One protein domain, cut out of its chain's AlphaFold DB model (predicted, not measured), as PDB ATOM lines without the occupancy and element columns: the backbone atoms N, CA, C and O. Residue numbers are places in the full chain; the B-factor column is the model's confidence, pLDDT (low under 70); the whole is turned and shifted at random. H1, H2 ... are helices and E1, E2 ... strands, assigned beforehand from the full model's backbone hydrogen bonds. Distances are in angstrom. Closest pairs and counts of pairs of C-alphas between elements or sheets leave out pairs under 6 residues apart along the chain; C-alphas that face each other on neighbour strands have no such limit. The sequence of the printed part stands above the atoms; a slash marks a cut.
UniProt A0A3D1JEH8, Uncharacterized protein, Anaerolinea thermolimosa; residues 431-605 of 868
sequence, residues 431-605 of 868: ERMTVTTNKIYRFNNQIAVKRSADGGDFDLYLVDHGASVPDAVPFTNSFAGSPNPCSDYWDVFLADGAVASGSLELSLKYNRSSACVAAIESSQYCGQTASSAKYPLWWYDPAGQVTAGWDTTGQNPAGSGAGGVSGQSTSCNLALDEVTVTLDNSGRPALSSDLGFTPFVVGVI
ATOM      1  N   GLU A 431      60.037 -31.882 -52.672       96.56
ATOM      2  CA  GLU A 431      60.966 -32.741 -51.926       96.56
ATOM      3  C   GLU A 431      60.277 -34.050 -51.526       96.56
ATOM      4  O   GLU A 431      59.102 -34.059 -51.164       96.56
ATOM      5  N   ARG A 432      61.019 -35.164 -51.549       96.38
ATOM      6  CA  ARG A 432      60.635 -36.414 -50.880       96.38
ATOM      7  C   ARG A 432      61.439 -36.519 -49.602       96.38
ATOM      8  O   ARG A 432      62.668 -36.491 -49.652       96.38
ATOM      9  N   MET A 433      60.756 -36.719 -48.488       95.00
ATOM     10  CA  MET A 433      61.388 -36.827 -47.182       95.00
ATOM     11  C   MET A 433      60.802 -37.962 -46.353       95.00
ATOM     12  O   MET A 433      59.600 -38.223 -46.393       95.00
ATOM     13  N   THR A 434      61.658 -38.590 -45.551       95.94
ATOM     14  CA  THR A 434      61.244 -39.557 -44.536       95.94
ATOM     15  C   THR A 434      60.744 -38.823 -43.297       95.94
ATOM     16  O   THR A 434      61.455 -38.009 -42.698       95.94
ATOM     17  N   VAL A 435      59.509 -39.113 -42.903       96.19
ATOM     18  CA  VAL A 435      58.878 -38.574 -41.703       96.19
ATOM     19  C   VAL A 435      59.272 -39.424 -40.506       96.19
ATOM     20  O   VAL A 435      59.073 -40.637 -40.496       96.19
ATOM     21  N   THR A 436      59.791 -38.766 -39.472       96.38
ATOM     22  CA  THR A 436      60.237 -39.408 -38.228       96.38
ATOM     23  C   THR A 436      59.483 -38.842 -37.024       96.38
ATOM     24  O   THR A 436      58.630 -37.961 -37.161       96.38
ATOM     25  N   THR A 437      59.792 -39.320 -35.816       97.31
ATOM     26  CA  THR A 437      59.248 -38.754 -34.567       97.31
ATOM     27  C   THR A 437      59.734 -37.333 -34.274       97.31
ATOM     28  O   THR A 437      59.180 -36.662 -33.399       97.31
ATOM     29  N   ASN A 438      60.774 -36.863 -34.967       96.81
ATOM     30  CA  ASN A 438      61.275 -35.501 -34.838       96.81
ATOM     31  C   ASN A 438      60.487 -34.574 -35.763       96.81
ATOM     32  O   ASN A 438      60.324 -34.871 -36.943       96.81
ATOM     33  N   LYS A 439      60.044 -33.427 -35.236       97.38
ATOM     34  CA  LYS A 439      59.430 -32.381 -36.059       97.38
ATOM     35  C   LYS A 439      60.495 -31.732 -36.919       97.38
ATOM     36  O   LYS A 439      61.464 -31.193 -36.385       97.38
ATOM     37  N   ILE A 440      60.313 -31.787 -38.234       97.38
ATOM     38  CA  ILE A 440      61.272 -31.217 -39.174       97.38
ATOM     39  C   ILE A 440      60.576 -30.206 -40.072       97.38
ATOM     40  O   ILE A 440      59.572 -30.516 -40.705       97.38
ATOM     41  N   TYR A 441      61.146 -29.006 -40.116       97.69
ATOM     42  CA  TYR A 441      60.719 -27.918 -40.983       97.69
ATOM     43  C   TYR A 441      61.374 -28.035 -42.363       97.69
ATOM     44  O   TYR A 441      62.505 -28.523 -42.482       97.69
ATOM     45  N   ARG A 442      60.667 -27.589 -43.403       97.00
ATOM     46  CA  ARG A 442      61.129 -27.504 -44.796       97.00
ATOM     47  C   ARG A 442      60.706 -26.190 -45.438       97.00
ATOM     48  O   ARG A 442      59.937 -25.433 -44.843       97.00
ATOM     49  N   PHE A 443      61.265 -25.918 -46.620       95.44
ATOM     50  CA  PHE A 443      60.950 -24.746 -47.442       95.44
ATOM     51  C   PHE A 443      60.994 -23.443 -46.633       95.44
ATOM     52  O   PHE A 443      59.985 -22.777 -46.446       95.44
ATOM     53  N   ASN A 444      62.158 -23.109 -46.062       94.12
ATOM     54  CA  ASN A 444      62.337 -21.916 -45.218       94.12
ATOM     55  C   ASN A 444      61.326 -21.821 -44.058       94.12
ATOM     56  O   ASN A 444      60.788 -20.756 -43.751       94.12
ATOM     57  N   ASN A 445      61.095 -22.957 -43.399       95.81
ATOM     58  CA  ASN A 445      60.183 -23.128 -42.272       95.81
ATOM     59  C   ASN A 445      58.694 -22.914 -42.582       95.81
ATOM     60  O   ASN A 445      57.940 -22.718 -41.633       95.81
ATOM     61  N   GLN A 446      58.259 -22.968 -43.845       97.12
ATOM     62  CA  GLN A 446      56.848 -22.781 -44.214       97.12
ATOM     63  C   GLN A 446      55.961 -23.998 -43.908       97.12
ATOM     64  O   GLN A 446      54.770 -23.839 -43.633       97.12
ATOM     65  N   ILE A 447      56.542 -25.198 -43.888       98.25
ATOM     66  CA  ILE A 447      55.847 -26.460 -43.616       98.25
ATOM     67  C   ILE A 447      56.687 -27.333 -42.681       98.25
ATOM     68  O   ILE A 447      57.920 -27.324 -42.747       98.25
ATOM     69  N   ALA A 448      56.037 -28.090 -41.801       98.31
ATOM     70  CA  ALA A 448      56.685 -29.091 -40.966       98.31
ATOM     71  C   ALA A 448      55.859 -30.365 -40.849       98.31
ATOM     72  O   ALA A 448      54.628 -30.328 -40.822       98.31
ATOM     73  N   VAL A 449      56.566 -31.483 -40.717       97.94
ATOM     74  CA  VAL A 449      55.971 -32.807 -40.535       97.94
ATOM     75  C   VAL A 449      56.616 -33.541 -39.369       97.94
ATOM     76  O   VAL A 449      57.803 -33.366 -39.072       97.94
ATOM     77  N   LYS A 450      55.816 -34.371 -38.704       97.62
ATOM     78  CA  LYS A 450      56.236 -35.279 -37.637       97.62
ATOM     79  C   LYS A 450      55.262 -36.442 -37.569       97.62
ATOM     80  O   LYS A 450      54.060 -36.217 -37.598       97.62
ATOM     81  N   ARG A 451      55.740 -37.671 -37.398       96.88
ATOM     82  CA  ARG A 451      54.853 -38.800 -37.090       96.88
ATOM     83  C   ARG A 451      54.763 -39.062 -35.590       96.88
ATOM     84  O   ARG A 451      55.643 -38.677 -34.813       96.88
ATOM     85  N   SER A 452      53.707 -39.749 -35.185       96.06
ATOM     86  CA  SER A 452      53.559 -40.264 -33.831       96.06
ATOM     87  C   SER A 452      54.529 -41.419 -33.538       96.06
ATOM     88  O   SER A 452      55.141 -42.006 -34.437       96.06
ATOM     89  N   ALA A 453      54.716 -41.719 -32.250       94.50
ATOM     90  CA  ALA A 453      55.668 -42.734 -31.788       94.50
ATOM     91  C   ALA A 453      55.171 -44.181 -31.980       94.50
ATOM     92  O   ALA A 453      55.979 -45.103 -31.981       94.50
ATOM     93  N   ASP A 454      53.863 -44.374 -32.141       91.81
ATOM     94  CA  ASP A 454      53.180 -45.660 -32.320       91.81
ATOM     95  C   ASP A 454      53.172 -46.171 -33.775       91.81
ATOM     96  O   ASP A 454      52.705 -47.279 -34.027       91.81
ATOM     97  N   GLY A 455      53.725 -45.403 -34.723       88.25
ATOM     98  CA  GLY A 455      53.903 -45.793 -36.128       88.25
ATOM     99  C   GLY A 455      55.367 -45.966 -36.553       88.25
ATOM    100  O   GLY A 455      56.294 -45.556 -35.851       88.25
ATOM    101  N   GLY A 456      55.578 -46.562 -37.730       92.44
ATOM    102  CA  GLY A 456      56.885 -46.618 -38.407       92.44
ATOM    103  C   GLY A 456      57.201 -45.354 -39.218       92.44
ATOM    104  O   GLY A 456      56.300 -44.576 -39.521       92.44
ATOM    105  N   ASP A 457      58.475 -45.150 -39.573       95.25
ATOM    106  CA  ASP A 457      58.874 -44.104 -40.529       95.25
ATOM    107  C   ASP A 457      58.247 -44.366 -41.910       95.25
ATOM    108  O   ASP A 457      58.144 -45.512 -42.349       95.25
ATOM    109  N   PHE A 458      57.849 -43.300 -42.605       95.44
ATOM    110  CA  PHE A 458      57.312 -43.366 -43.965       95.44
ATOM    111  C   PHE A 458      57.716 -42.133 -44.768       95.44
ATOM    112  O   PHE A 458      58.016 -41.082 -44.202       95.44
ATOM    113  N   ASP A 459      57.705 -42.255 -46.091       95.56
ATOM    114  CA  ASP A 459      58.094 -41.168 -46.984       95.56
ATOM    115  C   ASP A 459      56.882 -40.362 -47.463       95.56
ATOM    116  O   ASP A 459      55.871 -40.924 -47.892       95.56
ATOM    117  N   LEU A 460      57.030 -39.038 -47.446       95.69
ATOM    118  CA  LEU A 460      56.103 -38.072 -48.029       95.69
ATOM    119  C   LEU A 460      56.776 -37.291 -49.149       95.69
ATOM    120  O   LEU A 460      57.963 -36.972 -49.071       95.69
ATOM    121  N   TYR A 461      55.982 -36.924 -50.144       97.75
ATOM    122  CA  TYR A 461      56.257 -35.821 -51.044       97.75
ATOM    123  C   TYR A 461      55.598 -34.555 -50.501       97.75
ATOM    124  O   TYR A 461      54.427 -34.572 -50.123       97.75
ATOM    125  N   LEU A 462      56.370 -33.473 -50.476       97.94
ATOM    126  CA  LEU A 462      55.903 -32.114 -50.237       97.94
ATOM    127  C   LEU A 462      56.101 -31.333 -51.532       97.94
ATOM    128  O   LEU A 462      57.227 -31.262 -52.031       97.94
ATOM    129  N   VAL A 463      55.023 -30.786 -52.082       98.19
ATOM    130  CA  VAL A 463      55.020 -30.060 -53.355       98.19
ATOM    131  C   VAL A 463      54.458 -28.664 -53.124       98.19
ATOM    132  O   VAL A 463      53.329 -28.532 -52.661       98.19
ATOM    133  N   ASP A 464      55.249 -27.639 -53.428       97.44
ATOM    134  CA  ASP A 464      54.900 -26.231 -53.232       97.44
ATOM    135  C   ASP A 464      54.398 -25.614 -54.545       97.44
ATOM    136  O   ASP A 464      55.118 -25.566 -55.545       97.44
ATOM    137  N   HIS A 465      53.167 -25.113 -54.552       94.81
ATOM    138  CA  HIS A 465      52.569 -24.415 -55.693       94.81
ATOM    139  C   HIS A 465      52.707 -22.888 -55.602       94.81
ATOM    140  O   HIS A 465      52.322 -22.163 -56.522       94.81
ATOM    141  N   GLY A 466      53.265 -22.370 -54.507       92.44
ATOM    142  CA  GLY A 466      53.235 -20.957 -54.162       92.44
ATOM    143  C   GLY A 466      51.836 -20.513 -53.733       92.44
ATOM    144  O   GLY A 466      50.993 -21.314 -53.339       92.44
ATOM    145  N   ALA A 467      51.543 -19.214 -53.833       86.56
ATOM    146  CA  ALA A 467      50.218 -18.672 -53.492       86.56
ATOM    147  C   ALA A 467      49.649 -17.681 -54.510       86.56
ATOM    148  O   ALA A 467      48.664 -16.992 -54.232       86.56
ATOM    149  N   SER A 468      50.268 -17.573 -55.683       77.06
ATOM    150  CA  SER A 468      49.808 -16.685 -56.748       77.06
ATOM    151  C   SER A 468      48.472 -17.170 -57.298       77.06
ATOM    152  O   SER A 468      48.411 -18.198 -57.941       77.06
ATOM    153  N   VAL A 469      47.382 -16.440 -57.095       65.75
ATOM    154  CA  VAL A 469      46.055 -16.861 -57.587       65.75
ATOM    155  C   VAL A 469      45.721 -16.147 -58.913       65.75
ATOM    156  O   VAL A 469      45.958 -14.937 -59.018       65.75
ATOM    157  N   PRO A 470      45.128 -16.831 -59.913       67.94
ATOM    158  CA  PRO A 470      44.560 -18.184 -59.847       67.94
ATOM    159  C   PRO A 470      45.562 -19.326 -60.014       67.94
ATOM    160  O   PRO A 470      45.231 -20.441 -59.633       67.94
ATOM    161  N   ASP A 471      46.753 -19.054 -60.542       75.81
ATOM    162  CA  ASP A 471      47.642 -20.091 -61.074       75.81
ATOM    163  C   ASP A 471      48.037 -21.157 -60.040       75.81
ATOM    164  O   ASP A 471      48.031 -22.335 -60.359       75.81
ATOM    165  N   ALA A 472      48.301 -20.770 -58.796       76.00
ATOM    166  CA  ALA A 472      48.741 -21.634 -57.704       76.00
ATOM    167  C   ALA A 472      47.614 -22.394 -56.996       76.00
ATOM    168  O   ALA A 472      47.915 -23.175 -56.103       76.00
ATOM    169  N   VAL A 473      46.334 -22.153 -57.314       81.69
ATOM    170  CA  VAL A 473      45.223 -22.814 -56.609       81.69
ATOM    171  C   VAL A 473      44.921 -24.157 -57.274       81.69
ATOM    172  O   VAL A 473      44.409 -24.167 -58.399       81.69
ATOM    173  N   PRO A 474      45.181 -25.299 -56.608       82.94
ATOM    174  CA  PRO A 474      44.955 -26.595 -57.227       82.94
ATOM    175  C   PRO A 474      43.468 -26.841 -57.497       82.94
ATOM    176  O   PRO A 474      42.628 -26.618 -56.629       82.94
ATOM    177  N   PHE A 475      43.148 -27.343 -58.695       77.75
ATOM    178  CA  PHE A 475      41.825 -27.871 -59.069       77.75
ATOM    179  C   PHE A 475      40.648 -26.886 -58.997       77.75
ATOM    180  O   PHE A 475      39.487 -27.301 -58.990       77.75
ATOM    181  N   THR A 476      40.906 -25.575 -59.002       62.78
ATOM    182  CA  THR A 476      39.836 -24.572 -58.982       62.78
ATOM    183  C   THR A 476      39.760 -23.807 -60.289       62.78
ATOM    184  O   THR A 476      40.331 -22.731 -60.474       62.78
ATOM    185  N   ASN A 477      38.962 -24.332 -61.204       46.81
ATOM    186  CA  ASN A 477      38.572 -23.618 -62.401       46.81
ATOM    187  C   ASN A 477      37.484 -22.610 -61.984       46.81
ATOM    188  O   ASN A 477      36.305 -22.829 -62.224       46.81
ATOM    189  N   SER A 478      37.884 -21.467 -61.421       42.72
ATOM    190  CA  SER A 478      37.110 -20.213 -61.464       42.72
ATOM    191  C   SER A 478      35.928 -19.975 -60.497       42.72
ATOM    192  O   SER A 478      35.018 -19.290 -60.942       42.72
ATOM    193  N   PHE A 479      35.869 -20.407 -59.223       52.62
ATOM    194  CA  PHE A 479      34.669 -20.087 -58.400       52.62
ATOM    195  C   PHE A 479      34.890 -19.763 -56.914       52.62
ATOM    196  O   PHE A 479      35.922 -20.078 -56.313       52.62
ATOM    197  N   ALA A 480      33.891 -19.059 -56.366       51.66
ATOM    198  CA  ALA A 480      33.805 -18.553 -55.005       51.66
ATOM    199  C   ALA A 480      34.001 -19.661 -53.956       51.66
ATOM    200  O   ALA A 480      33.568 -20.793 -54.138       51.66
ATOM    201  N   GLY A 481      34.655 -19.319 -52.842       62.62
ATOM    202  CA  GLY A 481      34.877 -20.237 -51.717       62.62
ATOM    203  C   GLY A 481      36.315 -20.732 -51.554       62.62
ATOM    204  O   GLY A 481      36.647 -21.226 -50.483       62.62
ATOM    205  N   SER A 482      37.193 -20.533 -52.546       72.69
ATOM    206  CA  SER A 482      38.631 -20.789 -52.361       72.69
ATOM    207  C   SER A 482      39.212 -19.847 -51.291       72.69
ATOM    208  O   SER A 482      38.952 -18.637 -51.359       72.69
ATOM    209  N   PRO A 483      39.990 -20.351 -50.316       80.75
ATOM    210  CA  PRO A 483      40.587 -19.511 -49.286       80.75
ATOM    211  C   PRO A 483      41.516 -18.446 -49.882       80.75
ATOM    212  O   PRO A 483      42.244 -18.680 -50.845       80.75
ATOM    213  N   ASN A 484      41.530 -17.256 -49.287       81.06
ATOM    214  CA  ASN A 484      42.602 -16.300 -49.511       81.06
ATOM    215  C   ASN A 484      43.871 -16.824 -48.817       81.06
ATOM    216  O   ASN A 484      43.850 -16.950 -47.587       81.06
ATOM    217  N   PRO A 485      44.940 -17.157 -49.559       88.50
ATOM    218  CA  PRO A 485      46.072 -17.885 -49.003       88.50
ATOM    219  C   PRO A 485      46.880 -17.030 -48.021       88.50
ATOM    220  O   PRO A 485      47.329 -15.931 -48.340       88.50
ATOM    221  N   CYS A 486      47.088 -17.579 -46.829       92.50
ATOM    222  CA  CYS A 486      48.008 -17.093 -45.804       92.50
ATOM    223  C   CYS A 486      49.232 -18.006 -45.623       92.50
ATOM    224  O   CYS A 486      50.158 -17.619 -44.917       92.50
ATOM    225  N   SER A 487      49.266 -19.146 -46.315       95.12
ATOM    226  CA  SER A 487      50.438 -19.979 -46.613       95.12
ATOM    227  C   SER A 487      50.578 -20.144 -48.131       95.12
ATOM    228  O   SER A 487      49.716 -19.684 -48.880       95.12
ATOM    229  N   ASP A 488      51.632 -20.807 -48.600       94.75
ATOM    230  CA  ASP A 488      51.602 -21.415 -49.937       94.75
ATOM    231  C   ASP A 488      50.585 -22.569 -50.002       94.75
ATOM    232  O   ASP A 488      50.143 -23.078 -48.962       94.75
ATOM    233  N   TYR A 489      50.176 -22.940 -51.212       94.81
ATOM    234  CA  TYR A 489      49.403 -24.146 -51.490       94.81
ATOM    235  C   TYR A 489      50.352 -25.340 -51.584       94.81
ATOM    236  O   TYR A 489      51.352 -25.293 -52.300       94.81
ATOM    237  N   TRP A 490      50.015 -26.416 -50.881       96.81
ATOM    238  CA  TRP A 490      50.861 -27.597 -50.742       96.81
ATOM    239  C   TRP A 490      50.139 -28.843 -51.206       96.81
ATOM    240  O   TRP A 490      49.138 -29.186 -50.595       96.81
ATOM    241  N   ASP A 491      50.668 -29.584 -52.169       96.38
ATOM    242  CA  ASP A 491      50.276 -30.982 -52.352       96.38
ATOM    243  C   ASP A 491      51.142 -31.863 -51.439       96.38
ATOM    244  O   ASP A 491      52.376 -31.857 -51.519       96.38
ATOM    245  N   VAL A 492      50.499 -32.604 -50.528       96.69
ATOM    246  CA  VAL A 492      51.171 -33.516 -49.590       96.69
ATOM    247  C   VAL A 492      50.646 -34.923 -49.812       96.69
ATOM    248  O   VAL A 492      49.460 -35.196 -49.615       96.69
ATOM    249  N   PHE A 493      51.534 -35.836 -50.202       95.94
ATOM    250  CA  PHE A 493      51.135 -37.210 -50.481       95.94
ATOM    251  C   PHE A 493      52.199 -38.245 -50.120       95.94
ATOM    252  O   PHE A 493      53.400 -37.983 -50.128       95.94
ATOM    253  N   LEU A 494      51.741 -39.449 -49.787       95.19
ATOM    254  CA  LEU A 494      52.582 -40.602 -49.498       95.19
ATOM    255  C   LEU A 494      53.345 -41.045 -50.746       95.19
ATOM    256  O   LEU A 494      52.792 -41.100 -51.845       95.19
ATOM    257  N   ALA A 495      54.614 -41.409 -50.565       93.31
ATOM    258  CA  ALA A 495      55.359 -42.087 -51.615       93.31
ATOM    259  C   ALA A 495      54.696 -43.433 -51.956       93.31
ATOM    260  O   ALA A 495      54.161 -44.113 -51.078       93.31
ATOM    261  N   ASP A 496      54.753 -43.847 -53.222       86.69
ATOM    262  CA  ASP A 496      54.181 -45.132 -53.620       86.69
ATOM    263  C   ASP A 496      54.790 -46.290 -52.817       86.69
ATOM    264  O   ASP A 496      56.006 -46.393 -52.641       86.69
ATOM    265  N   GLY A 497      53.920 -47.174 -52.324       83.81
ATOM    266  CA  GLY A 497      54.305 -48.296 -51.468       83.81
ATOM    267  C   GLY A 497      54.568 -47.929 -50.004       83.81
ATOM    268  O   GLY A 497      54.857 -48.827 -49.215       83.81
ATOM    269  N   ALA A 498      54.446 -46.656 -49.607       87.62
ATOM    270  CA  ALA A 498      54.532 -46.270 -48.204       87.62
ATOM    271  C   ALA A 498      53.369 -46.875 -47.400       87.62
ATOM    272  O   ALA A 498      52.198 -46.722 -47.747       87.62
ATOM    273  N   VAL A 499      53.699 -47.540 -46.292       84.88
ATOM    274  CA  VAL A 499      52.726 -48.115 -45.354       84.88
ATOM    275  C   VAL A 499      52.690 -47.236 -44.107       84.88
ATOM    276  O   VAL A 499      53.324 -47.528 -43.093       84.88
ATOM    277  N   ALA A 500      51.993 -46.105 -44.207       87.19
ATOM    278  CA  ALA A 500      51.878 -45.169 -43.096       87.19
ATOM    279  C   ALA A 500      50.991 -45.743 -41.975       87.19
ATOM    280  O   ALA A 500      49.925 -46.309 -42.221       87.19
ATOM    281  N   SER A 501      51.449 -45.601 -40.731       87.31
ATOM    282  CA  SER A 501      50.784 -46.083 -39.513       87.31
ATOM    283  C   SER A 501      50.944 -45.051 -38.393       87.31
ATOM    284  O   SER A 501      51.829 -44.199 -38.468       87.31
ATOM    285  N   GLY A 502      50.087 -45.105 -37.370       92.88
ATOM    286  CA  GLY A 502      49.997 -44.043 -36.363       92.88
ATOM    287  C   GLY A 502      49.338 -42.785 -36.938       92.88
ATOM    288  O   GLY A 502      48.330 -42.882 -37.643       92.88
ATOM    289  N   SER A 503      49.912 -41.614 -36.658       96.25
ATOM    290  CA  SER A 503      49.438 -40.323 -37.159       96.25
ATOM    291  C   SER A 503      50.564 -39.443 -37.711       96.25
ATOM    292  O   SER A 503      51.725 -39.566 -37.316       96.25
ATOM    293  N   LEU A 504      50.199 -38.493 -38.569       97.50
ATOM    294  CA  LEU A 504      51.046 -37.430 -39.107       97.50
ATOM    295  C   LEU A 504      50.599 -36.071 -38.550       97.50
ATOM    296  O   LEU A 504      49.503 -35.609 -38.834       97.50
ATOM    297  N   GLU A 505      51.458 -35.405 -37.791       98.06
ATOM    298  CA  GLU A 505      51.336 -33.983 -37.474       98.06
ATOM    299  C   GLU A 505      51.875 -33.174 -38.666       98.06
ATOM    300  O   GLU A 505      53.071 -33.230 -38.965       98.06
ATOM    301  N   LEU A 506      50.991 -32.440 -39.344       98.56
ATOM    302  CA  LEU A 506      51.301 -31.524 -40.442       98.56
ATOM    303  C   LEU A 506      51.056 -30.085 -39.973       98.56
ATOM    304  O   LEU A 506      49.933 -29.737 -39.604       98.56
ATOM    305  N   SER A 507      52.093 -29.250 -40.001       98.56
ATOM    306  CA  SER A 507      52.038 -27.845 -39.582       98.56
ATOM    307  C   SER A 507      52.379 -26.915 -40.735       98.56
ATOM    308  O   SER A 507      53.422 -27.079 -41.365       98.56
ATOM    309  N   LEU A 508      51.534 -25.915 -40.977       98.62
ATOM    310  CA  LEU A 508      51.744 -24.887 -41.995       98.62
ATOM    311  C   LEU A 508      51.826 -23.512 -41.328       98.62
ATOM    312  O   LEU A 508      51.026 -23.193 -40.439       98.62
ATOM    313  N   LYS A 509      52.783 -22.694 -41.774       98.06
ATOM    314  CA  LYS A 509      52.887 -21.288 -41.370       98.06
ATOM    315  C   LYS A 509      51.765 -20.460 -41.973       98.06
ATOM    316  O   LYS A 509      51.335 -20.720 -43.091       98.06
ATOM    317  N   TYR A 510      51.364 -19.407 -41.270       96.44
ATOM    318  CA  TYR A 510      50.447 -18.393 -41.796       96.44
ATOM    319  C   TYR A 510      51.013 -16.966 -41.800       96.44
ATOM    320  O   TYR A 510      50.286 -15.980 -41.932       96.44
ATOM    321  N   ASN A 511      52.330 -16.840 -41.654       94.56
ATOM    322  CA  ASN A 511      53.030 -15.572 -41.466       94.56
ATOM    323  C   ASN A 511      53.410 -14.854 -42.773       94.56
ATOM    324  O   ASN A 511      54.326 -14.030 -42.777       94.56
ATOM    325  N   ARG A 512      52.696 -15.113 -43.878       90.00
ATOM    326  CA  ARG A 512      52.924 -14.429 -45.165       90.00
ATOM    327  C   ARG A 512      52.818 -12.909 -45.072       90.00
ATOM    328  O   ARG A 512      53.522 -12.192 -45.779       90.00
ATOM    329  N   SER A 513      51.906 -12.415 -44.239       89.25
ATOM    330  CA  SER A 513      51.673 -10.989 -44.045       89.25
ATOM    331  C   SER A 513      51.192 -10.711 -42.622       89.25
ATOM    332  O   SER A 513      50.597 -11.566 -41.962       89.25
ATOM    333  N   SER A 514      51.388  -9.479 -42.151       87.88
ATOM    334  CA  SER A 514      50.829  -9.041 -40.867       87.88
ATOM    335  C   SER A 514      49.297  -9.042 -40.859       87.88
ATOM    336  O   SER A 514      48.692  -9.198 -39.800       87.88
ATOM    337  N   ALA A 515      48.655  -8.900 -42.024       85.00
ATOM    338  CA  ALA A 515      47.207  -9.001 -42.154       85.00
ATOM    339  C   ALA A 515      46.729 -10.450 -41.997       85.00
ATOM    340  O   ALA A 515      45.717 -10.674 -41.335       85.00
ATOM    341  N   CYS A 516      47.457 -11.420 -42.553       90.81
ATOM    342  CA  CYS A 516      47.196 -12.843 -42.365       90.81
ATOM    343  C   CYS A 516      47.319 -13.249 -40.900       90.81
ATOM    344  O   CYS A 516      46.381 -13.838 -40.365       90.81
ATOM    345  N   VAL A 517      48.407 -12.848 -40.233       93.38
ATOM    346  CA  VAL A 517      48.579 -13.066 -38.789       93.38
ATOM    347  C   VAL A 517      47.408 -12.448 -38.024       93.38
ATOM    348  O   VAL A 517      46.682 -13.157 -37.340       93.38
ATOM    349  N   ALA A 518      47.120 -11.157 -38.219       87.56
ATOM    350  CA  ALA A 518      46.022 -10.498 -37.511       87.56
ATOM    351  C   ALA A 518      44.659 -11.179 -37.739       87.56
ATOM    352  O   ALA A 518      43.893 -11.354 -36.791       87.56
ATOM    353  N   ALA A 519      44.350 -11.570 -38.980       87.88
ATOM    354  CA  ALA A 519      43.094 -12.227 -39.318       87.88
ATOM    355  C   ALA A 519      42.973 -13.605 -38.659       87.88
ATOM    356  O   ALA A 519      41.942 -13.907 -38.056       87.88
ATOM    357  N   ILE A 520      44.020 -14.424 -38.738       92.88
ATOM    358  CA  ILE A 520      44.018 -15.795 -38.223       92.88
ATOM    359  C   ILE A 520      44.052 -15.817 -36.694       92.88
ATOM    360  O   ILE A 520      43.383 -16.644 -36.085       92.88
ATOM    361  N   GLU A 521      44.719 -14.869 -36.043       94.75
ATOM    362  CA  GLU A 521      44.749 -14.776 -34.577       94.75
ATOM    363  C   GLU A 521      43.486 -14.153 -33.963       94.75
ATOM    364  O   GLU A 521      43.345 -14.060 -32.743       94.75
ATOM    365  N   SER A 522      42.522 -13.755 -34.794       89.56
ATOM    366  CA  SER A 522      41.245 -13.217 -34.331       89.56
ATOM    367  C   SER A 522      40.366 -14.268 -33.643       89.56
ATOM    368  O   SER A 522      40.506 -15.477 -33.843       89.56
ATOM    369  N   SER A 523      39.365 -13.807 -32.884       88.44
ATOM    370  CA  SER A 523      38.359 -14.668 -32.240       88.44
ATOM    371  C   SER A 523      37.496 -15.475 -33.222       88.44
ATOM    372  O   SER A 523      36.770 -16.376 -32.798       88.44
ATOM    373  N   GLN A 524      37.567 -15.177 -34.522       85.25
ATOM    374  CA  GLN A 524      36.915 -15.962 -35.568       85.25
ATOM    375  C   GLN A 524      37.635 -17.295 -35.825       85.25
ATOM    376  O   GLN A 524      36.960 -18.275 -36.138       85.25
ATOM    377  N   TYR A 525      38.962 -17.333 -35.662       92.19
ATOM    378  CA  TYR A 525      39.827 -18.444 -36.066       92.19
ATOM    379  C   TYR A 525      40.647 -18.984 -34.879       92.19
ATOM    380  O   TYR A 525      40.127 -19.783 -34.104       92.19
ATOM    381  N   CYS A 526      41.908 -18.580 -34.707       94.88
ATOM    382  CA  CYS A 526      42.809 -19.106 -33.674       94.88
ATOM    383  C   CYS A 526      42.687 -18.403 -32.314       94.88
ATOM    384  O   CYS A 526      43.131 -18.941 -31.303       94.88
ATOM    385  N   GLY A 527      42.037 -17.238 -32.250       91.44
ATOM    386  CA  GLY A 527      41.702 -16.564 -30.991       91.44
ATOM    387  C   GLY A 527      40.580 -17.252 -30.203       91.44
ATOM    388  O   GLY A 527      40.223 -16.796 -29.117       91.44
ATOM    389  N   GLN A 528      40.009 -18.336 -30.737       92.12
ATOM    390  CA  GLN A 528      39.070 -19.209 -30.035       92.12
ATOM    391  C   GLN A 528      39.624 -20.635 -29.899       92.12
ATOM    392  O   GLN A 528      40.400 -21.110 -30.726       92.12
ATOM    393  N   THR A 529      39.190 -21.336 -28.853       89.25
ATOM    394  CA  THR A 529      39.583 -22.727 -28.547       89.25
ATOM    395  C   THR A 529      38.396 -23.690 -28.505       89.25
ATOM    396  O   THR A 529      38.536 -24.842 -28.109       89.25
ATOM    397  N   ALA A 530      37.208 -23.218 -28.885       86.25
ATOM    398  CA  ALA A 530      35.950 -23.935 -28.723       86.25
ATOM    399  C   ALA A 530      35.639 -24.899 -29.880       86.25
ATOM    400  O   ALA A 530      34.839 -25.815 -29.704       86.25
ATOM    401  N   SER A 531      36.209 -24.684 -31.069       91.50
ATOM    402  CA  SER A 531      35.898 -25.475 -32.262       91.50
ATOM    403  C   SER A 531      37.091 -25.585 -33.211       91.50
ATOM    404  O   SER A 531      37.557 -24.574 -33.741       91.50
ATOM    405  N   SER A 532      37.538 -26.818 -33.470       91.94
ATOM    406  CA  SER A 532      38.585 -27.135 -34.455       91.94
ATOM    407  C   SER A 532      38.155 -26.842 -35.893       91.94
ATOM    408  O   SER A 532      38.981 -26.439 -36.707       91.94
ATOM    409  N   ALA A 533      36.858 -26.963 -36.194       92.12
ATOM    410  CA  ALA A 533      36.270 -26.675 -37.506       92.12
ATOM    411  C   ALA A 533      36.490 -25.232 -37.981       92.12
ATOM    412  O   ALA A 533      36.408 -24.949 -39.174       92.12
ATOM    413  N   LYS A 534      36.781 -24.311 -37.055       91.38
ATOM    414  CA  LYS A 534      37.080 -22.915 -37.370       91.38
ATOM    415  C   LYS A 534      38.553 -22.652 -37.650       91.38
ATOM    416  O   LYS A 534      38.873 -21.523 -37.997       91.38
ATOM    417  N   TYR A 535      39.463 -23.609 -37.482       96.44
ATOM    418  CA  TYR A 535      40.873 -23.347 -37.760       96.44
ATOM    419  C   TYR A 535      41.146 -23.353 -39.268       96.44
ATOM    420  O   TYR A 535      40.754 -24.300 -39.951       96.44
ATOM    421  N   PRO A 536      41.804 -22.310 -39.804       95.19
ATOM    422  CA  PRO A 536      41.809 -22.004 -41.233       95.19
ATOM    423  C   PRO A 536      42.813 -22.836 -42.042       95.19
ATOM    424  O   PRO A 536      43.392 -22.321 -42.991       95.19
ATOM    425  N   LEU A 537      43.048 -24.096 -41.669       97.62
ATOM    426  CA  LEU A 537      43.822 -25.049 -42.463       97.62
ATOM    427  C   LEU A 537      42.856 -25.877 -43.305       97.62
ATOM    428  O   LEU A 537      42.096 -26.677 -42.757       97.62
ATOM    429  N   TRP A 538      42.900 -25.670 -44.611       95.56
ATOM    430  CA  TRP A 538      41.988 -26.219 -45.604       95.56
ATOM    431  C   TRP A 538      42.624 -27.362 -46.374       95.56
ATOM    432  O   TRP A 538      43.845 -27.405 -46.521       95.56
ATOM    433  N   TRP A 539      41.780 -28.245 -46.894       95.06
ATOM    434  CA  TRP A 539      42.155 -29.310 -47.811       95.06
ATOM    435  C   TRP A 539      41.079 -29.515 -48.884       95.06
ATOM    436  O   TRP A 539      39.937 -29.069 -48.723       95.06
ATOM    437  N   TYR A 540      41.448 -30.172 -49.980       91.56
ATOM    438  CA  TYR A 540      40.543 -30.491 -51.083       91.56
ATOM    439  C   TYR A 540      40.735 -31.944 -51.530       91.56
ATOM    440  O   TYR A 540      41.861 -32.430 -51.582       91.56
ATOM    441  N   ASP A 541      39.645 -32.634 -51.861       90.50
ATOM    442  CA  ASP A 541      39.682 -33.981 -52.434       90.50
ATOM    443  C   ASP A 541      39.375 -33.958 -53.948       90.50
ATOM    444  O   ASP A 541      38.209 -33.830 -54.336       90.50
ATOM    445  N   PRO A 542      40.388 -34.131 -54.818       85.12
ATOM    446  CA  PRO A 542      40.211 -34.162 -56.268       85.12
ATOM    447  C   PRO A 542      39.574 -35.442 -56.821       85.12
ATOM    448  O   PRO A 542      39.200 -35.449 -57.996       85.12
ATOM    449  N   ALA A 543      39.460 -36.527 -56.049       83.25
ATOM    450  CA  ALA A 543      39.083 -37.837 -56.590       83.25
ATOM    451  C   ALA A 543      37.790 -38.401 -55.995       83.25
ATOM    452  O   ALA A 543      36.925 -38.882 -56.729       83.25
ATOM    453  N   GLY A 544      37.669 -38.386 -54.670       85.69
ATOM    454  CA  GLY A 544      36.610 -39.076 -53.937       85.69
ATOM    455  C   GLY A 544      35.355 -38.241 -53.689       85.69
ATOM    456  O   GLY A 544      34.379 -38.786 -53.180       85.69
ATOM    457  N   GLN A 545      35.360 -36.947 -54.036       86.62
ATOM    458  CA  GLN A 545      34.306 -35.984 -53.677       86.62
ATOM    459  C   GLN A 545      34.012 -35.944 -52.166       86.62
ATOM    460  O   GLN A 545      32.868 -35.760 -51.747       86.62
ATOM    461  N   VAL A 546      35.026 -36.167 -51.333       91.19
ATOM    462  CA  VAL A 546      34.936 -36.169 -49.866       91.19
ATOM    463  C   VAL A 546      34.723 -34.761 -49.336       91.19
ATOM    464  O   VAL A 546      33.973 -34.583 -48.379       91.19
ATOM    465  N   THR A 547      35.322 -33.762 -49.976       90.69
ATOM    466  CA  THR A 547      35.099 -32.351 -49.655       90.69
ATOM    467  C   THR A 547      34.089 -31.711 -50.610       90.69
ATOM    468  O   THR A 547      33.932 -32.136 -51.757       90.69
ATOM    469  N   ALA A 548      33.389 -30.669 -50.154       85.31
ATOM    470  CA  ALA A 548      32.534 -29.837 -51.008       85.31
ATOM    471  C   ALA A 548      33.291 -28.571 -51.442       85.31
ATOM    472  O   ALA A 548      33.011 -27.465 -50.982       85.31
ATOM    473  N   GLY A 549      34.285 -28.736 -52.317       85.44
ATOM    474  CA  GLY A 549      35.286 -27.694 -52.547       85.44
ATOM    475  C   GLY A 549      36.365 -27.757 -51.469       85.44
ATOM    476  O   GLY A 549      36.819 -28.847 -51.129       85.44
ATOM    477  N   TRP A 550      36.802 -26.609 -50.957       88.50
ATOM    478  CA  TRP A 550      37.774 -26.559 -49.863       88.50
ATOM    479  C   TRP A 550      37.059 -26.679 -48.520       88.50
ATOM    480  O   TRP A 550      36.254 -25.816 -48.174       88.50
ATOM    481  N   ASP A 551      37.404 -27.704 -47.747       92.31
ATOM    482  CA  ASP A 551      36.911 -27.897 -46.383       92.31
ATOM    483  C   ASP A 551      38.034 -27.641 -45.371       92.31
ATOM    484  O   ASP A 551      39.204 -27.901 -45.660       92.31
ATOM    485  N   THR A 552      37.722 -27.131 -44.173       94.81
ATOM    486  CA  THR A 552      38.740 -27.086 -43.112       94.81
ATOM    487  C   THR A 552      39.070 -28.506 -42.660       94.81
ATOM    488  O   THR A 552      38.225 -29.393 -42.601       94.81
ATOM    489  N   THR A 553      40.319 -28.744 -42.295       97.00
ATOM    490  CA  THR A 553      40.764 -30.037 -41.758       97.00
ATOM    491  C   THR A 553      40.030 -30.423 -40.476       97.00
ATOM    492  O   THR A 553      39.873 -31.605 -40.207       97.00
ATOM    493  N   GLY A 554      39.561 -29.440 -39.699       96.31
ATOM    494  CA  GLY A 554      38.854 -29.670 -38.441       96.31
ATOM    495  C   GLY A 554      37.338 -29.825 -38.557       96.31
ATOM    496  O   GLY A 554      36.704 -30.171 -37.559       96.31
ATOM    497  N   GLN A 555      36.732 -29.525 -39.714       94.88
ATOM    498  CA  GLN A 555      35.290 -29.689 -39.915       94.88
ATOM    499  C   GLN A 555      34.965 -31.075 -40.459       94.88
ATOM    500  O   GLN A 555      35.782 -31.703 -41.127       94.88
ATOM    501  N   ASN A 556      33.744 -31.541 -40.203       95.38
ATOM    502  CA  ASN A 556      33.255 -32.743 -40.866       95.38
ATOM    503  C   ASN A 556      33.180 -32.465 -42.378       95.38
ATOM    504  O   ASN A 556      32.552 -31.467 -42.747       95.38
ATOM    505  N   PRO A 557      33.801 -33.299 -43.233       93.06
ATOM    506  CA  PRO A 557      33.823 -33.054 -44.670       93.06
ATOM    507  C   PRO A 557      32.404 -33.010 -45.239       93.06
ATOM    508  O   PRO A 557      31.547 -33.818 -44.868       93.06
ATOM    509  N   ALA A 558      32.150 -32.049 -46.121       89.69
ATOM    510  CA  ALA A 558      30.809 -31.736 -46.606       89.69
ATOM    511  C   ALA A 558      30.472 -32.386 -47.960       89.69
ATOM    512  O   ALA A 558      29.352 -32.236 -48.452       89.69
ATOM    513  N   GLY A 559      31.424 -33.087 -48.580       89.25
ATOM    514  CA  GLY A 559      31.250 -33.703 -49.892       89.25
ATOM    515  C   GLY A 559      30.371 -34.957 -49.872       89.25
ATOM    516  O   GLY A 559      30.200 -35.627 -48.852       89.25
ATOM    517  N   SER A 560      29.819 -35.313 -51.034       89.69
ATOM    518  CA  SER A 560      28.982 -36.511 -51.215       89.69
ATOM    519  C   SER A 560      29.724 -37.815 -50.908       89.69
ATOM    520  O   SER A 560      29.102 -38.791 -50.490       89.69
ATOM    521  N   GLY A 561      31.047 -37.829 -51.081       88.06
ATOM    522  CA  GLY A 561      31.932 -38.947 -50.762       88.06
ATOM    523  C   GLY A 561      32.407 -38.993 -49.307       88.06
ATOM    524  O   GLY A 561      33.165 -39.894 -48.948       88.06
ATOM    525  N   ALA A 562      31.983 -38.055 -48.450       87.25
ATOM    526  CA  ALA A 562      32.443 -37.978 -47.063       87.25
ATOM    527  C   ALA A 562      32.018 -39.178 -46.212       87.25
ATOM    528  O   ALA A 562      32.709 -39.549 -45.268       87.25
ATOM    529  N   GLY A 563      30.867 -39.785 -46.512       83.94
ATOM    530  CA  GLY A 563      30.356 -40.926 -45.747       83.94
ATOM    531  C   GLY A 563      30.006 -40.603 -44.286       83.94
ATOM    532  O   GLY A 563      29.935 -41.515 -43.470       83.94
ATOM    533  N   GLY A 564      29.797 -39.325 -43.938       83.38
ATOM    534  CA  GLY A 564      29.382 -38.894 -42.594       83.38
ATOM    535  C   GLY A 564      30.470 -38.963 -41.512       83.38
ATOM    536  O   GLY A 564      30.149 -38.924 -40.325       83.38
ATOM    537  N   VAL A 565      31.738 -39.082 -41.906       90.88
ATOM    538  CA  VAL A 565      32.903 -39.109 -41.005       90.88
ATOM    539  C   VAL A 565      33.224 -37.736 -40.403       90.88
ATOM    540  O   VAL A 565      32.791 -36.697 -40.905       90.88
ATOM    541  N   SER A 566      33.998 -37.726 -39.315       94.81
ATOM    542  CA  SER A 566      34.447 -36.491 -38.672       94.81
ATOM    543  C   SER A 566      35.682 -35.884 -39.338       94.81
ATOM    544  O   SER A 566      36.476 -36.585 -39.971       94.81
ATOM    545  N   GLY A 567      35.859 -34.577 -39.138       95.56
ATOM    546  CA  GLY A 567      37.128 -33.901 -39.399       95.56
ATOM    547  C   GLY A 567      38.241 -34.368 -38.459       95.56
ATOM    548  O   GLY A 567      38.000 -35.099 -37.493       95.56
ATOM    549  N   GLN A 568      39.457 -33.920 -38.738       96.81
ATOM    550  CA  GLN A 568      40.653 -34.224 -37.963       96.81
ATOM    551  C   GLN A 568      40.874 -33.266 -36.786       96.81
ATOM    552  O   GLN A 568      40.283 -32.188 -36.675       96.81
ATOM    553  N   SER A 569      41.767 -33.656 -35.876       95.75
ATOM    554  CA  SER A 569      42.197 -32.771 -34.795       95.75
ATOM    555  C   SER A 569      43.126 -31.684 -35.339       95.75
ATOM    556  O   SER A 569      44.299 -31.941 -35.618       95.75
ATOM    557  N   THR A 570      42.610 -30.459 -35.428       97.62
ATOM    558  CA  THR A 570      43.358 -29.264 -35.848       97.62
ATOM    559  C   THR A 570      43.512 -28.292 -34.678       97.62
ATOM    560  O   THR A 570      42.606 -28.156 -33.855       97.62
ATOM    561  N   SER A 571      44.651 -27.605 -34.588       96.88
ATOM    562  CA  SER A 571      44.970 -26.624 -33.540       96.88
ATOM    563  C   SER A 571      45.861 -25.495 -34.066       96.88
ATOM    564  O   SER A 571      46.492 -25.639 -35.112       96.88
ATOM    565  N   CYS A 572      45.933 -24.378 -33.337       97.06
ATOM    566  CA  CYS A 572      46.832 -23.267 -33.659       97.06
ATOM    567  C   CYS A 572      47.953 -23.121 -32.626       97.06
ATOM    568  O   CYS A 572      47.736 -23.295 -31.427       97.06
ATOM    569  N   ASN A 573      49.132 -22.716 -33.091       96.75
ATOM    570  CA  ASN A 573      50.251 -22.285 -32.265       96.75
ATOM    571  C   ASN A 573      50.619 -20.839 -32.613       96.75
ATOM    572  O   ASN A 573      51.364 -20.585 -33.557       96.75
ATOM    573  N   LEU A 574      50.112 -19.908 -31.802       96.31
ATOM    574  CA  LEU A 574      50.292 -18.465 -31.991       96.31
ATOM    575  C   LEU A 574      51.736 -17.996 -31.760       96.31
ATOM    576  O   LEU A 574      52.147 -16.968 -32.265       96.31
ATOM    577  N   ALA A 575      52.536 -18.741 -30.990       96.25
ATOM    578  CA  ALA A 575      53.935 -18.367 -30.764       96.25
ATOM    579  C   ALA A 575      54.814 -18.641 -31.993       96.25
ATOM    580  O   ALA A 575      55.909 -18.090 -32.107       96.25
ATOM    581  N   LEU A 576      54.356 -19.533 -32.874       96.31
ATOM    582  CA  LEU A 576      55.072 -19.945 -34.074       96.31
ATOM    583  C   LEU A 576      54.365 -19.509 -35.360       96.31
ATOM    584  O   LEU A 576      54.888 -19.804 -36.430       96.31
ATOM    585  N   ASP A 577      53.221 -18.838 -35.286       97.75
ATOM    586  CA  ASP A 577      52.370 -18.534 -36.438       97.75
ATOM    587  C   ASP A 577      51.997 -19.787 -37.262       97.75
ATOM    588  O   ASP A 577      52.141 -19.806 -38.487       97.75
ATOM    589  N   GLU A 578      51.571 -20.872 -36.597       97.44
ATOM    590  CA  GLU A 578      51.266 -22.165 -37.240       97.44
ATOM    591  C   GLU A 578      49.838 -22.657 -36.997       97.44
ATOM    592  O   GLU A 578      49.319 -22.577 -35.881       97.44
ATOM    593  N   VAL A 579      49.243 -23.285 -38.014       98.44
ATOM    594  CA  VAL A 579      48.091 -24.186 -37.849       98.44
ATOM    595  C   VAL A 579      48.563 -25.617 -38.084       98.44
ATOM    596  O   VAL A 579      49.306 -25.885 -39.024       98.44
ATOM    597  N   THR A 580      48.164 -26.530 -37.204       98.31
ATOM    598  CA  THR A 580      48.607 -27.926 -37.203       98.31
ATOM    599  C   THR A 580      47.418 -28.869 -37.210       98.31
ATOM    600  O   THR A 580      46.538 -28.735 -36.363       98.31
ATOM    601  N   VAL A 581      47.428 -29.848 -38.112       98.38
ATOM    602  CA  VAL A 581      46.488 -30.975 -38.128       98.38
ATOM    603  C   VAL A 581      47.215 -32.268 -37.767       98.38
ATOM    604  O   VAL A 581      48.351 -32.486 -38.181       98.38
ATOM    605  N   THR A 582      46.562 -33.127 -36.989       97.56
ATOM    606  CA  THR A 582      46.984 -34.519 -36.785       97.56
ATOM    607  C   THR A 582      46.151 -35.415 -37.692       97.56
ATOM    608  O   THR A 582      44.952 -35.547 -37.477       97.56
ATOM    609  N   LEU A 583      46.775 -35.994 -38.715       97.12
ATOM    610  CA  LEU A 583      46.156 -36.894 -39.683       97.12
ATOM    611  C   LEU A 583      46.360 -38.338 -39.235       97.12
ATOM    612  O   LEU A 583      47.487 -38.825 -39.176       97.12
ATOM    613  N   ASP A 584      45.271 -39.026 -38.932       94.44
ATOM    614  CA  ASP A 584      45.231 -40.455 -38.622       94.44
ATOM    615  C   ASP A 584      44.247 -41.163 -39.575       94.44
ATOM    616  O   ASP A 584      43.977 -40.654 -40.658       94.44
ATOM    617  N   ASN A 585      43.713 -42.334 -39.214       93.12
ATOM    618  CA  ASN A 585      42.672 -43.014 -40.003       93.12
ATOM    619  C   ASN A 585      41.277 -42.991 -39.337       93.12
ATOM    620  O   ASN A 585      40.411 -43.772 -39.724       93.12
ATOM    621  N   SER A 586      41.062 -42.156 -38.313       91.81
ATOM    622  CA  SER A 586      39.791 -42.055 -37.577       91.81
ATOM    623  C   SER A 586      38.835 -41.002 -38.156       91.81
ATOM    624  O   SER A 586      37.618 -41.156 -38.050       91.81
ATOM    625  N   GLY A 587      39.378 -39.974 -38.810       93.19
ATOM    626  CA  GLY A 587      38.642 -38.923 -39.521       93.19
ATOM    627  C   GLY A 587      39.214 -38.655 -40.914       93.19
ATOM    628  O   GLY A 587      40.027 -39.429 -41.419       93.19
ATOM    629  N   ARG A 588      38.793 -37.555 -41.552       94.12
ATOM    630  CA  ARG A 588      39.319 -37.120 -42.862       94.12
ATOM    631  C   ARG A 588      39.860 -35.674 -42.792       94.12
ATOM    632  O   ARG A 588      39.229 -34.855 -42.121       94.12
ATOM    633  N   PRO A 589      40.994 -35.341 -43.444       95.31
ATOM    634  CA  PRO A 589      41.760 -36.214 -44.327       95.31
ATOM    635  C   PRO A 589      42.457 -37.352 -43.567       95.31
ATOM    636  O   PRO A 589      43.030 -37.151 -42.497       95.31
ATOM    637  N   ALA A 590      42.352 -38.565 -44.097       93.69
ATOM    638  CA  ALA A 590      42.916 -39.776 -43.534       93.69
ATOM    639  C   ALA A 590      44.314 -40.038 -44.096       93.69
ATOM    640  O   ALA A 590      44.548 -39.960 -45.307       93.69
ATOM    641  N   LEU A 591      45.230 -40.420 -43.207       94.00
ATOM    642  CA  LEU A 591      46.636 -40.680 -43.509       94.00
ATOM    643  C   LEU A 591      46.805 -41.699 -44.642       94.00
ATOM    644  O   LEU A 591      47.620 -41.485 -45.530       94.00
ATOM    645  N   SER A 592      46.037 -42.790 -44.635       90.19
ATOM    646  CA  SER A 592      46.202 -43.871 -45.619       90.19
ATOM    647  C   SER A 592      45.351 -43.732 -46.885       90.19
ATOM    648  O   SER A 592      45.777 -44.205 -47.937       90.19
ATOM    649  N   SER A 593      44.168 -43.110 -46.813       88.44
ATOM    650  CA  SER A 593      43.238 -43.059 -47.951       88.44
ATOM    651  C   SER A 593      43.246 -41.740 -48.715       88.44
ATOM    652  O   SER A 593      42.911 -41.750 -49.897       88.44
ATOM    653  N   ASP A 594      43.619 -40.626 -48.074       92.19
ATOM    654  CA  ASP A 594      43.442 -39.289 -48.663       92.19
ATOM    655  C   ASP A 594      44.761 -38.626 -49.026       92.19
ATOM    656  O   ASP A 594      44.854 -37.962 -50.060       92.19
ATOM    657  N   LEU A 595      45.836 -38.887 -48.274       92.56
ATOM    658  CA  LEU A 595      47.190 -38.442 -48.638       92.56
ATOM    659  C   LEU A 595      47.743 -39.157 -49.883       92.56
ATOM    660  O   LEU A 595      48.946 -39.278 -50.064       92.56
ATOM    661  N   GLY A 596      46.876 -39.647 -50.762       86.94
ATOM    662  CA  GLY A 596      47.223 -40.039 -52.110       86.94
ATOM    663  C   GLY A 596      47.276 -38.872 -53.093       86.94
ATOM    664  O   GLY A 596      47.811 -39.109 -54.164       86.94
ATOM    665  N   PHE A 597      46.722 -37.683 -52.805       79.06
ATOM    666  CA  PHE A 597      46.631 -36.540 -53.751       79.06
ATOM    667  C   PHE A 597      46.082 -35.246 -53.097       79.06
ATOM    668  O   PHE A 597      45.389 -34.472 -53.752       79.06
ATOM    669  N   THR A 598      46.277 -35.055 -51.786       90.50
ATOM    670  CA  THR A 598      45.578 -33.986 -51.053       90.50
ATOM    671  C   THR A 598      46.359 -32.668 -51.063       90.50
ATOM    672  O   THR A 598      47.415 -32.594 -50.421       90.50
ATOM    673  N   PRO A 599      45.813 -31.603 -51.675       94.50
ATOM    674  CA  PRO A 599      46.313 -30.255 -51.488       94.50
ATOM    675  C   PRO A 599      45.829 -29.640 -50.163       94.50
ATOM    676  O   PRO A 599      44.703 -29.869 -49.717       94.50
ATOM    677  N   PHE A 600      46.671 -28.804 -49.562       96.56
ATOM    678  CA  PHE A 600      46.463 -28.088 -48.309       96.56
ATOM    679  C   PHE A 600      46.812 -26.607 -48.451       96.56
ATOM    680  O   PHE A 600      47.712 -26.230 -49.200       96.56
ATOM    681  N   VAL A 601      46.143 -25.756 -47.674       96.00
ATOM    682  CA  VAL A 601      46.494 -24.333 -47.544       96.00
ATOM    683  C   VAL A 601      46.006 -23.788 -46.207       96.00
ATOM    684  O   VAL A 601      44.920 -24.138 -45.750       96.00
ATOM    685  N   VAL A 602      46.760 -22.890 -45.577       96.75
ATOM    686  CA  VAL A 602      46.216 -22.026 -44.526       96.75
ATOM    687  C   VAL A 602      45.705 -20.754 -45.175       96.75
ATOM    688  O   VAL A 602      46.453 -20.062 -45.859       96.75
ATOM    689  N   GLY A 603      44.437 -20.415 -44.973       91.38
ATOM    690  CA  GLY A 603      43.851 -19.254 -45.632       91.38
ATOM    691  C   GLY A 603      42.553 -18.780 -45.008       91.38
ATOM    692  O   GLY A 603      41.841 -19.524 -44.342       91.38
ATOM    693  N   VAL A 604      42.223 -17.516 -45.230       86.44
ATOM    694  CA  VAL A 604      40.973 -16.926 -44.744       86.44
ATOM    695  C   VAL A 604      39.977 -16.860 -45.886       86.44
ATOM    696  O   VAL A 604      40.304 -16.386 -46.969       86.44
ATOM    697  N   ILE A 605      38.742 -17.307 -45.686       77.25
ATOM    698  CA  ILE A 605      37.718 -17.048 -46.699       77.25
ATOM    699  C   ILE A 605      37.452 -15.539 -46.697       77.25
ATOM    700  O   ILE A 605      37.401 -14.904 -45.641       77.25
TER     701      ILE A 605
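AT A GLANCE: This is residues 431 to 605 of the 868 residues of an uncharacterized protein of Anaerolinea thermolimosa (UniProt A0A3D1JEH8). Two strongly twisted antiparallel sheets, E1-E4-E5-E10-E7 and E2-E3-E6-E9-E8, form a face-to-face sandwich amid long loops, H1 at one end. The printed part has 175 residues, 59 in named elements, mostly strand. It is compact, 39 by 36 by 34 A, radius of gyration of the C-alphas 14.8 A.

HOW THE PARTS SIT: E1, residues 431 to 435, is antiparallel to E4, residues 458 to 464; N 433 and O 460 are 2.9 A apart. H1, residues 514 to 520, only grazes their sheet; every O i to N i+4 pair in it is within hydrogen-bond range.

IN THESE COORDINATES: E2 is residues 440 to 442, E3 447 to 451, E5 490 to 494, E6 504 to 509, E7 537 to 539, E8 569 to 573, E9 578 to 583 and E10 598 to 604. C-alpha 431 is at (60.966, -32.741, -51.926) and C-alpha 604 at (40.973, -16.926, -44.744).

THE WHOLE: The printed part has no cut. E7 to E8 is a long link. Residues 469 to 470 and 476 to 481 have pLDDT under 70.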